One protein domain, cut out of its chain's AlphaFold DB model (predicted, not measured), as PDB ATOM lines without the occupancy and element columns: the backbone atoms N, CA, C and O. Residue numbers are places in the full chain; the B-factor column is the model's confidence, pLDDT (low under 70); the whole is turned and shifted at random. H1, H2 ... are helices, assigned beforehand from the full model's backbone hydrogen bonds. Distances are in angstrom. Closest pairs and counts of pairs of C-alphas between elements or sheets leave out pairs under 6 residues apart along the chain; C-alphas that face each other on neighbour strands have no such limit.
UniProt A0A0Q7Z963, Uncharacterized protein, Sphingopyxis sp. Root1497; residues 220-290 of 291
ATOM      1  N   GLY A 220       4.862 -13.544 -44.705       92.88
ATOM      2  CA  GLY A 220       5.620 -14.468 -45.548       92.88
ATOM      3  C   GLY A 220       5.725 -15.864 -44.930       92.88
ATOM      4  O   GLY A 220       5.535 -16.871 -45.620       92.88
ATOM      5  N   GLN A 221       5.953 -15.945 -43.618       94.12
ATOM      6  CA  GLN A 221       5.976 -17.208 -42.881       94.12
ATOM      7  C   GLN A 221       4.597 -17.866 -42.785       94.12
ATOM      8  O   GLN A 221       4.502 -19.092 -42.870       94.12
ATOM      9  N   ALA A 222       3.530 -17.082 -42.618       94.44
ATOM     10  CA  ALA A 222       2.169 -17.607 -42.612       94.44
ATOM     11  C   ALA A 222       1.750 -18.127 -43.992       94.44
ATOM     12  O   ALA A 222       1.153 -19.195 -44.084       94.44
ATOM     13  N   VAL A 223       2.104 -17.420 -45.067       94.50
ATOM     14  CA  VAL A 223       1.859 -17.850 -46.451       94.50
ATOM     15  C   VAL A 223       2.629 -19.135 -46.754       94.50
ATOM     16  O   VAL A 223       2.047 -20.060 -47.316       94.50
ATOM     17  N   ALA A 224       3.891 -19.246 -46.324       93.69
ATOM     18  CA  ALA A 224       4.677 -20.473 -46.472       93.69
ATOM     19  C   ALA A 224       4.036 -21.664 -45.733       93.69
ATOM     20  O   ALA A 224       3.848 -22.726 -46.328       93.69
ATOM     21  N   ALA A 225       3.620 -21.472 -44.475       93.62
ATOM     22  CA  ALA A 225       2.936 -22.501 -43.692       93.62
ATOM     23  C   ALA A 225       1.613 -22.943 -44.339       93.62
ATOM     24  O   ALA A 225       1.335 -24.138 -44.465       93.62
ATOM     25  N   CYS A 226       0.796 -21.983 -44.775       94.75
ATOM     26  CA  CYS A 226      -0.489 -22.254 -45.410       94.75
ATOM     27  C   CYS A 226      -0.325 -22.927 -46.774       94.75
ATOM     28  O   CYS A 226      -1.041 -23.883 -47.066       94.75
ATOM     29  N   GLY A 227       0.644 -22.485 -47.579       93.38
ATOM     30  CA  GLY A 227       0.975 -23.089 -48.866       93.38
ATOM     31  C   GLY A 227       1.478 -24.524 -48.723       93.38
ATOM     32  O   GLY A 227       1.023 -25.402 -49.453       93.38
ATOM     33  N   PHE A 228       2.341 -24.793 -47.740       92.75
ATOM     34  CA  PHE A 228       2.816 -26.147 -47.445       92.75
ATOM     35  C   PHE A 228       1.662 -27.094 -47.085       92.75
ATOM     36  O   PHE A 228       1.510 -28.146 -47.706       92.75
ATOM     37  N   ASN A 229       0.805 -26.706 -46.134       91.69
ATOM     38  CA  ASN A 229      -0.323 -27.543 -45.708       91.69
ATOM     39  C   ASN A 229      -1.388 -27.695 -46.808       91.69
ATOM     40  O   ASN A 229      -1.986 -28.763 -46.945       91.69
ATOM     41  N   ALA A 230      -1.597 -26.664 -47.634       92.12
ATOM     42  CA  ALA A 230      -2.491 -26.743 -48.788       92.12
ATOM     43  C   ALA A 230      -1.936 -27.670 -49.876       92.12
ATOM     44  O   ALA A 230      -2.694 -28.425 -50.477       92.12
ATOM     45  N   GLY A 231      -0.620 -27.670 -50.098       89.19
ATOM     46  CA  GLY A 231       0.041 -28.622 -50.990       89.19
ATOM     47  C   GLY A 231      -0.044 -30.061 -50.481       89.19
ATOM     48  O   GLY A 231      -0.302 -30.971 -51.265       89.19
ATOM     49  N   LEU A 232       0.102 -30.262 -49.167       86.94
ATOM     50  CA  LEU A 232       0.031 -31.581 -48.535       86.94
ATOM     51  C   LEU A 232      -1.351 -32.236 -48.678       86.94
ATOM     52  O   LEU A 232      -1.434 -33.431 -48.948       86.94
ATOM     53  N   LEU A 233      -2.422 -31.461 -48.487       86.50
ATOM     54  CA  LEU A 233      -3.802 -31.967 -48.476       86.50
ATOM     55  C   LEU A 233      -4.561 -31.705 -49.790       86.50
ATOM     56  O   LEU A 233      -5.658 -32.218 -49.988       86.50
ATOM     57  N   GLY A 234      -3.996 -30.928 -50.717       84.12
ATOM     58  CA  GLY A 234      -4.680 -30.463 -51.929       84.12
ATOM     59  C   GLY A 234      -5.019 -31.552 -52.946       84.12
ATOM     60  O   GLY A 234      -5.880 -31.340 -53.799       84.12
ATOM     61  N   THR A 235      -4.384 -32.721 -52.868       81.62
ATOM     62  CA  THR A 235      -4.704 -33.881 -53.715       81.62
ATOM     63  C   THR A 235      -5.809 -34.759 -53.130       81.62
ATOM     64  O   THR A 235      -6.296 -35.653 -53.821       81.62
ATOM     65  N   LEU A 236      -6.232 -34.497 -51.891       79.06
ATOM     66  CA  LEU A 236      -7.302 -35.243 -51.246       79.06
ATOM     67  C   LEU A 236      -8.669 -34.868 -51.831       79.06
ATOM     68  O   LEU A 236      -8.892 -33.784 -52.387       79.06
ATOM     69  N   GLU A 237      -9.597 -35.806 -51.702       78.00
ATOM     70  CA  GLU A 237     -11.023 -35.601 -51.945       78.00
ATOM     71  C   GLU A 237     -11.724 -35.312 -50.609       78.00
ATOM     72  O   GLU A 237     -11.156 -35.560 -49.549       78.00
ATOM     73  N   GLY A 238     -12.954 -34.798 -50.644       80.00
ATOM     74  CA  GLY A 238     -13.704 -34.463 -49.428       80.00
ATOM     75  C   GLY A 238     -13.437 -33.051 -48.896       80.00
ATOM     76  O   GLY A 238     -12.955 -32.179 -49.626       80.00
ATOM     77  N   GLU A 239     -13.812 -32.816 -47.638       83.69
ATOM     78  CA  GLU A 239     -13.812 -31.486 -47.013       83.69
ATOM     79  C   GLU A 239     -12.392 -30.927 -46.864       83.69
ATOM     80  O   GLU A 239     -12.133 -29.779 -47.227       83.69
ATOM     81  N   GLU A 240     -11.449 -31.752 -46.418       81.94
ATOM     82  CA  GLU A 240     -10.050 -31.391 -46.205       81.94
ATOM     83  C   GLU A 240      -9.376 -30.989 -47.521       81.94
ATOM     84  O   GLU A 240      -8.720 -29.946 -47.602       81.94
ATOM     85  N   GLY A 241      -9.594 -31.768 -48.584       86.75
ATOM     86  CA  GLY A 241      -9.076 -31.463 -49.917       86.75
ATOM     87  C   GLY A 241      -9.712 -30.216 -50.536       86.75
ATOM     88  O   GLY A 241      -9.023 -29.406 -51.164       86.75
ATOM     89  N   ALA A 242     -11.018 -30.014 -50.336       90.19
ATOM     90  CA  ALA A 242     -11.708 -28.801 -50.771       90.19
ATOM     91  C   ALA A 242     -11.184 -27.557 -50.035       90.19
ATOM     92  O   ALA A 242     -10.911 -26.536 -50.671       90.19
ATOM     93  N   MET A 243     -10.972 -27.655 -48.719       90.62
ATOM     94  CA  MET A 243     -10.401 -26.583 -47.904       90.62
ATOM     95  C   MET A 243      -8.974 -26.244 -48.347       90.62
ATOM     96  O   MET A 243      -8.655 -25.068 -48.524       90.62
ATOM     97  N   ALA A 244      -8.135 -27.252 -48.592       92.50
ATOM     98  CA  ALA A 244      -6.773 -27.071 -49.086       92.50
ATOM     99  C   ALA A 244      -6.743 -26.324 -50.427       92.50
ATOM    100  O   ALA A 244      -6.035 -25.325 -50.567       92.50
ATOM    101  N   LYS A 245      -7.572 -26.743 -51.394       94.44
ATOM    102  CA  LYS A 245      -7.706 -26.076 -52.701       94.44
ATOM    103  C   LYS A 245      -8.215 -24.640 -52.564       94.44
ATOM    104  O   LYS A 245      -7.714 -23.750 -53.246       94.44
ATOM    105  N   ALA A 246      -9.174 -24.398 -51.670       93.69
ATOM    106  CA  ALA A 246      -9.699 -23.059 -51.413       93.69
ATOM    107  C   ALA A 246      -8.636 -22.130 -50.806       93.69
ATOM    108  O   ALA A 246      -8.494 -20.992 -51.251       93.69
ATOM    109  N   VAL A 247      -7.855 -22.610 -49.832       95.00
ATOM    110  CA  VAL A 247      -6.728 -21.855 -49.260       95.00
ATOM    111  C   VAL A 247      -5.669 -21.580 -50.326       95.00
ATOM    112  O   VAL A 247      -5.266 -20.431 -50.477       95.00
ATOM    113  N   ALA A 248      -5.267 -22.584 -51.112       94.00
ATOM    114  CA  ALA A 248      -4.304 -22.402 -52.199       94.00
ATOM    115  C   ALA A 248      -4.765 -21.329 -53.199       94.00
ATOM    116  O   ALA A 248      -3.993 -20.438 -53.550       94.00
ATOM    117  N   LYS A 249      -6.045 -21.368 -53.593       94.31
ATOM    118  CA  LYS A 249      -6.639 -20.371 -54.487       94.31
ATOM    119  C   LYS A 249      -6.604 -18.963 -53.891       94.31
ATOM    120  O   LYS A 249      -6.221 -18.037 -54.590       94.31
ATOM    121  N   LYS A 250      -6.946 -18.793 -52.612       93.31
ATOM    122  CA  LYS A 250      -6.890 -17.488 -51.929       93.31
ATOM    123  C   LYS A 250      -5.480 -16.905 -51.892       93.31
ATOM    124  O   LYS A 250      -5.299 -15.720 -52.153       93.31
ATOM    125  N   LEU A 251      -4.478 -17.735 -51.593       93.19
ATOM    126  CA  LEU A 251      -3.080 -17.301 -51.598       93.19
ATOM    127  C   LEU A 251      -2.644 -16.849 -53.001       93.19
ATOM    128  O   LEU A 251      -1.983 -15.821 -53.131       93.19
ATOM    129  N   GLN A 252      -3.056 -17.586 -54.038       91.56
ATOM    130  CA  GLN A 252      -2.762 -17.258 -55.432       91.56
ATOM    131  C   GLN A 252      -3.470 -15.975 -55.897       91.56
ATOM    132  O   GLN A 252      -2.815 -15.075 -56.416       91.56
ATOM    133  N   ASP A 253      -4.788 -15.879 -55.705       91.44
ATOM    134  CA  ASP A 253      -5.604 -14.738 -56.143       91.44
ATOM    135  C   ASP A 253      -5.210 -13.446 -55.401       91.44
ATOM    136  O   ASP A 253      -5.256 -12.360 -55.975       91.44
ATOM    137  N   GLY A 254      -4.782 -13.563 -54.138       86.19
ATOM    138  CA  GLY A 254      -4.307 -12.448 -53.322       86.19
ATOM    139  C   GLY A 254      -2.882 -11.979 -53.632       86.19
ATOM    140  O   GLY A 254      -2.433 -11.014 -53.022       86.19
ATOM    141  N   GLY A 255      -2.154 -12.644 -54.539       87.50
ATOM    142  CA  GLY A 255      -0.761 -12.301 -54.852       87.50
ATOM    143  C   GLY A 255       0.191 -12.455 -53.659       87.50
ATOM    144  O   GLY A 255       1.184 -11.734 -53.565       87.50
ATOM    145  N   MET A 256      -0.129 -13.363 -52.734       89.50
ATOM    146  CA  MET A 256       0.603 -13.537 -51.481       89.50
ATOM    147  C   MET A 256       1.960 -14.196 -51.737       89.50
ATOM    148  O   MET A 256       2.041 -15.231 -52.398       89.50
ATOM    149  N   MET A 257       3.029 -13.628 -51.176       90.00
ATOM    150  CA  MET A 257       4.393 -14.124 -51.381       90.00
ATOM    151  C   MET A 257       4.914 -14.813 -50.116       90.00
ATOM    152  O   MET A 257       4.916 -14.196 -49.050       90.00
ATOM    153  N   PRO A 258       5.368 -16.078 -50.197       91.56
ATOM    154  CA  PRO A 258       5.958 -16.748 -49.050       91.56
ATOM    155  C   PRO A 258       7.357 -16.199 -48.752       91.56
ATOM    156  O   PRO A 258       8.063 -15.724 -49.646       91.56
ATOM    157  N   ASP A 259       7.801 -16.361 -47.507       91.81
ATOM    158  CA  ASP A 259       9.224 -16.268 -47.179       91.81
ATOM    159  C   ASP A 259       9.986 -17.308 -48.020       91.81
ATOM    160  O   ASP A 259       9.795 -18.516 -47.866       91.81
ATOM    161  N   LEU A 260      10.844 -16.839 -48.929       88.38
ATOM    162  CA  LEU A 260      11.558 -17.693 -49.878       88.38
ATOM    163  C   LEU A 260      12.615 -18.581 -49.207       88.38
ATOM    164  O   LEU A 260      12.867 -19.692 -49.678       88.38
ATOM    165  N   ALA A 261      13.228 -18.125 -48.112       87.12
ATOM    166  CA  ALA A 261      14.230 -18.898 -47.381       87.12
ATOM    167  C   ALA A 261      13.592 -20.060 -46.607       87.12
ATOM    168  O   ALA A 261      14.231 -21.095 -46.388       87.12
ATOM    169  N   LEU A 262      12.336 -19.886 -46.198       86.44
ATOM    170  CA  LEU A 262      11.508 -20.926 -45.611       86.44
ATOM    171  C   LEU A 262      10.918 -21.845 -46.690       86.44
ATOM    172  O   LEU A 262      11.121 -23.055 -46.629       86.44
ATOM    173  N   ALA A 263      10.271 -21.287 -47.716       83.50
ATOM    174  CA  ALA A 263       9.634 -22.043 -48.796       83.50
ATOM    175  C   ALA A 263      10.624 -22.898 -49.607       83.50
ATOM    176  O   ALA A 263      10.270 -23.972 -50.087       83.50
ATOM    177  N   GLY A 264      11.877 -22.450 -49.730       84.38
ATOM    178  CA  GLY A 264      12.946 -23.197 -50.389       84.38
ATOM    179  C   GLY A 264      13.571 -24.312 -49.540       84.38
ATOM    180  O   GLY A 264      14.463 -25.005 -50.029       84.38
ATOM    181  N   SER A 265      13.157 -24.495 -48.280       88.62
ATOM    182  CA  SER A 265      13.753 -25.470 -47.363       88.62
ATOM    183  C   SER A 265      12.720 -26.479 -46.846       88.62
ATOM    184  O   SER A 265      12.019 -26.198 -45.872       88.62
ATOM    185  N   PRO A 266      12.668 -27.698 -47.420       85.69
ATOM    186  CA  PRO A 266      11.747 -28.745 -46.974       85.69
ATOM    187  C   PRO A 266      11.851 -29.045 -45.477       85.69
ATOM    188  O   PRO A 266      10.838 -29.206 -44.807       85.69
ATOM    189  N   LYS A 267      13.072 -29.049 -44.929       87.44
ATOM    190  CA  LYS A 267      13.306 -29.273 -43.499       87.44
ATOM    191  C   LYS A 267      12.659 -28.189 -42.631       87.44
ATOM    192  O   LYS A 267      11.935 -28.521 -41.702       87.44
ATOM    193  N   LYS A 268      12.863 -26.908 -42.959       90.00
ATOM    194  CA  LYS A 268      12.271 -25.804 -42.186       90.00
ATOM    195  C   LYS A 268      10.745 -25.786 -42.282       90.00
ATOM    196  O   LYS A 268      10.086 -25.437 -41.309       90.00
ATOM    197  N   LEU A 269      10.179 -26.180 -43.426       90.00
ATOM    198  CA  LEU A 269       8.728 -26.318 -43.584       90.00
ATOM    199  C   LEU A 269       8.160 -27.440 -42.709       90.00
ATOM    200  O   LEU A 269       7.123 -27.245 -42.081       90.00
ATOM    201  N   LEU A 270       8.846 -28.587 -42.627       90.50
ATOM    202  CA  LEU A 270       8.455 -29.677 -41.730       90.50
ATOM    203  C   LEU A 270       8.547 -29.247 -40.261       90.50
ATOM    204  O   LEU A 270       7.598 -29.457 -39.514       90.50
ATOM    205  N   GLU A 271       9.643 -28.599 -39.855       91.25
ATOM    206  CA  GLU A 271       9.812 -28.060 -38.497       91.25
ATOM    207  C   GLU A 271       8.694 -27.064 -38.146       91.25
ATOM    208  O   GLU A 271       8.034 -27.210 -37.119       91.25
ATOM    209  N   GLN A 272       8.399 -26.115 -39.039       92.38
ATOM    210  CA  GLN A 272       7.318 -25.153 -38.834       92.38
ATOM    211  C   GLN A 272       5.940 -25.831 -38.763       92.38
ATOM    212  O   GLN A 272       5.109 -25.458 -37.937       92.38
ATOM    213  N   ALA A 273       5.677 -26.831 -39.607       91.69
ATOM    214  CA  ALA A 273       4.417 -27.567 -39.570       91.69
ATOM    215  C   ALA A 273       4.228 -28.307 -38.233       91.69
ATOM    216  O   ALA A 273       3.129 -28.292 -37.676       91.69
ATOM    217  N   LEU A 274       5.300 -28.884 -37.679       92.25
ATOM    218  CA  LEU A 274       5.275 -29.543 -36.368       92.25
ATOM    219  C   LEU A 274       5.017 -28.564 -35.217       92.25
ATOM    220  O   LEU A 274       4.271 -28.882 -34.291       92.25
ATOM    221  N   ASP A 275       5.562 -27.352 -35.288       93.25
ATOM    222  CA  ASP A 275       5.307 -26.325 -34.273       93.25
ATOM    223  C   ASP A 275       3.848 -25.843 -34.272       93.25
ATOM    224  O   ASP A 275       3.282 -25.519 -33.213       93.25
ATOM    225  N   LEU A 276       3.223 -25.808 -35.453       92.69
ATOM    226  CA  LEU A 276       1.849 -25.345 -35.638       92.69
ATOM    227  C   LEU A 276       0.811 -26.385 -35.209       92.69
ATOM    228  O   LEU A 276      -0.181 -26.005 -34.585       92.69
ATOM    229  N   GLY A 277       1.040 -27.668 -35.494       92.44
ATOM    230  CA  GLY A 277       0.112 -28.749 -35.159       92.44
ATOM    231  C   GLY A 277      -0.551 -29.387 -36.389       92.44
ATOM    232  O   GLY A 277       0.014 -29.354 -37.482       92.44
ATOM    233  N   PRO A 278      -1.731 -30.018 -36.233       91.62
ATOM    234  CA  PRO A 278      -2.345 -30.831 -37.281       91.62
ATOM    235  C   PRO A 278      -2.652 -30.038 -38.563       91.62
ATOM    236  O   PRO A 278      -3.306 -28.993 -38.472       91.62
ATOM    237  N   PRO A 279      -2.286 -30.539 -39.760       90.50
ATOM    238  CA  PRO A 279      -2.473 -29.833 -41.032       90.50
ATOM    239  C   PRO A 279      -3.884 -29.297 -41.292       90.50
ATOM    240  O   PRO A 279      -4.044 -28.153 -41.718       90.50
ATOM    241  N   ALA A 280      -4.922 -30.080 -40.980       88.25
ATOM    242  CA  ALA A 280      -6.314 -29.650 -41.136       88.25
ATOM    243  C   ALA A 280      -6.654 -28.429 -40.256       88.25
ATOM    244  O   ALA A 280      -7.309 -27.485 -40.706       88.25
ATOM    245  N   ASN A 281      -6.141 -28.389 -39.021       90.94
ATOM    246  CA  ASN A 281      -6.327 -27.245 -38.125       90.94
ATOM    247  C   ASN A 281      -5.567 -26.016 -38.642       90.94
ATOM    248  O   ASN A 281      -6.069 -24.893 -38.538       90.94
ATOM    249  N   VAL A 282      -4.385 -26.225 -39.237       93.06
ATOM    250  CA  VAL A 282      -3.608 -25.150 -39.866       93.06
ATOM    251  C   VAL A 282      -4.372 -24.557 -41.042       93.06
ATOM    252  O   VAL A 282      -4.541 -23.341 -41.093       93.06
ATOM    253  N   LEU A 283      -4.923 -25.386 -41.932       92.38
ATOM    254  CA  LEU A 283      -5.743 -24.918 -43.053       92.38
ATOM    255  C   LEU A 283      -6.970 -24.125 -42.605       92.38
ATOM    256  O   LEU A 283      -7.281 -23.095 -43.206       92.38
ATOM    257  N   LYS A 284      -7.626 -24.540 -41.519       91.75
ATOM    258  CA  LYS A 284      -8.745 -23.786 -40.943       91.75
ATOM    259  C   LYS A 284      -8.310 -22.388 -40.488       91.75
ATOM    260  O   LYS A 284      -8.991 -21.407 -40.791       91.75
ATOM    261  N   ALA A 285      -7.161 -22.275 -39.819       93.88
ATOM    262  CA  ALA A 285      -6.594 -20.984 -39.428       93.88
ATOM    263  C   ALA A 285      -6.196 -20.134 -40.652       93.88
ATOM    264  O   ALA A 285      -6.449 -18.928 -40.681       93.88
ATOM    265  N   CYS A 286      -5.645 -20.760 -41.696       94.38
ATOM    266  CA  CYS A 286      -5.305 -20.102 -42.960       94.38
ATOM    267  C   CYS A 286      -6.539 -19.528 -43.659       94.38
ATOM    268  O   CYS A 286      -6.527 -18.374 -44.081       94.38
ATOM    269  N   GLY A 287      -7.622 -20.307 -43.732       91.06
ATOM    270  CA  GLY A 287      -8.883 -19.885 -44.335       91.06
ATOM    271  C   GLY A 287      -9.544 -18.710 -43.613       91.06
ATOM    272  O   GLY A 287     -10.234 -17.924 -44.264       91.06
ATOM    273  N   ALA A 288      -9.314 -18.573 -42.302       91.12
ATOM    274  CA  ALA A 288      -9.776 -17.439 -41.502       91.12
ATOM    275  C   ALA A 288      -8.903 -16.183 -41.678       91.12
ATOM    276  O   ALA A 288      -9.426 -15.069 -41.639       91.12
ATOM    277  N   ARG A 289      -7.587 -16.350 -41.870       92.19
ATOM    278  CA  ARG A 289      -6.643 -15.237 -42.052       92.19
ATOM    279  C   ARG A 289      -6.715 -14.627 -43.448       92.19
ATOM    280  O   ARG A 289      -6.810 -13.409 -43.575       92.19
ATOM    281  N   PHE A 290      -6.629 -15.461 -44.479       87.00
ATOM    282  CA  PHE A 290      -6.541 -15.018 -45.866       87.00
ATOM    283  C   PHE A 290      -7.944 -15.011 -46.490       87.00
ATOM    284  O   PHE A 290      -8.666 -16.016 -46.445       87.00
TER     285      PHE A 290
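AT A GLANCE: This is residues 220 to 290 of the 291 residues of an uncharacterized protein of Sphingopyxis sp. Root1497 (UniProt A0A0Q7Z963). A small cluster of crossed helices is built round H1, which lies in the middle, with H2 and H5 packed together on one side of it and H4 and the short H3 on the other. H1 and H2 make a helical hairpin, H5 crosses both, and H4 stands about perpendicular to H1. The printed part has 71 residues with five named helices, H1 to H5 in order along the chain, and no named strand; the class is all helix. The whole is compact, with a radius of gyration of the C-alphas of 11.0 A, and spans 31 by 25 by 20 A.

HOW THE PARTS SIT: H2, residues 238 to 253, touches H1, residues 220 to 233; the closest C-alphas, of Ala 244 and Ala 230, are 4.3 A apart. This hairpin runs opposite ways at 36 degrees, only just a steep tilt. With residues 240 to 247 alone, H2 touches H5, residues 279 to 289, closest at the C-alphas of Val 247 and Gly 287, 5.7 A. H1, the hub, touches H5 at a steep tilt of 48 degrees, closest at the C-alphas of Asn 229 and Pro 279, 5.6 A. Residues 224 to 229 of H1 alone touch H4, residues 266 to 276, closest at the C-alphas of Ala 225 and Ala 273, 6.7 A. H1 only just touches H3, residues 260 to 263, with 3 pairs of C-alphas within 8 A, the closest those of Ala 224 and Ala 263, 5.7 A. H2 and H4 are apart. Every O i to N i+4 pair is within hydrogen-bond range in H1, H2, H4 and H5; H3 is too short for one.

IN THESE COORDINATES: H2 is 22.4 A long, H1 20.1 A, H4 15.4 A, H5 15.2 A and H3 4.9 A. H1 begins at C-alpha 220 (5.620, -14.468, -45.548), and H5 ends at C-alpha 289 (-6.643, -15.237, -42.052).

THE WHOLE: The farthest C-alphas, of Gly 238 and Ala 261, are 32.0 A apart. The printed part has no cut and no long link. No printed residue is under 70 in pLDDT.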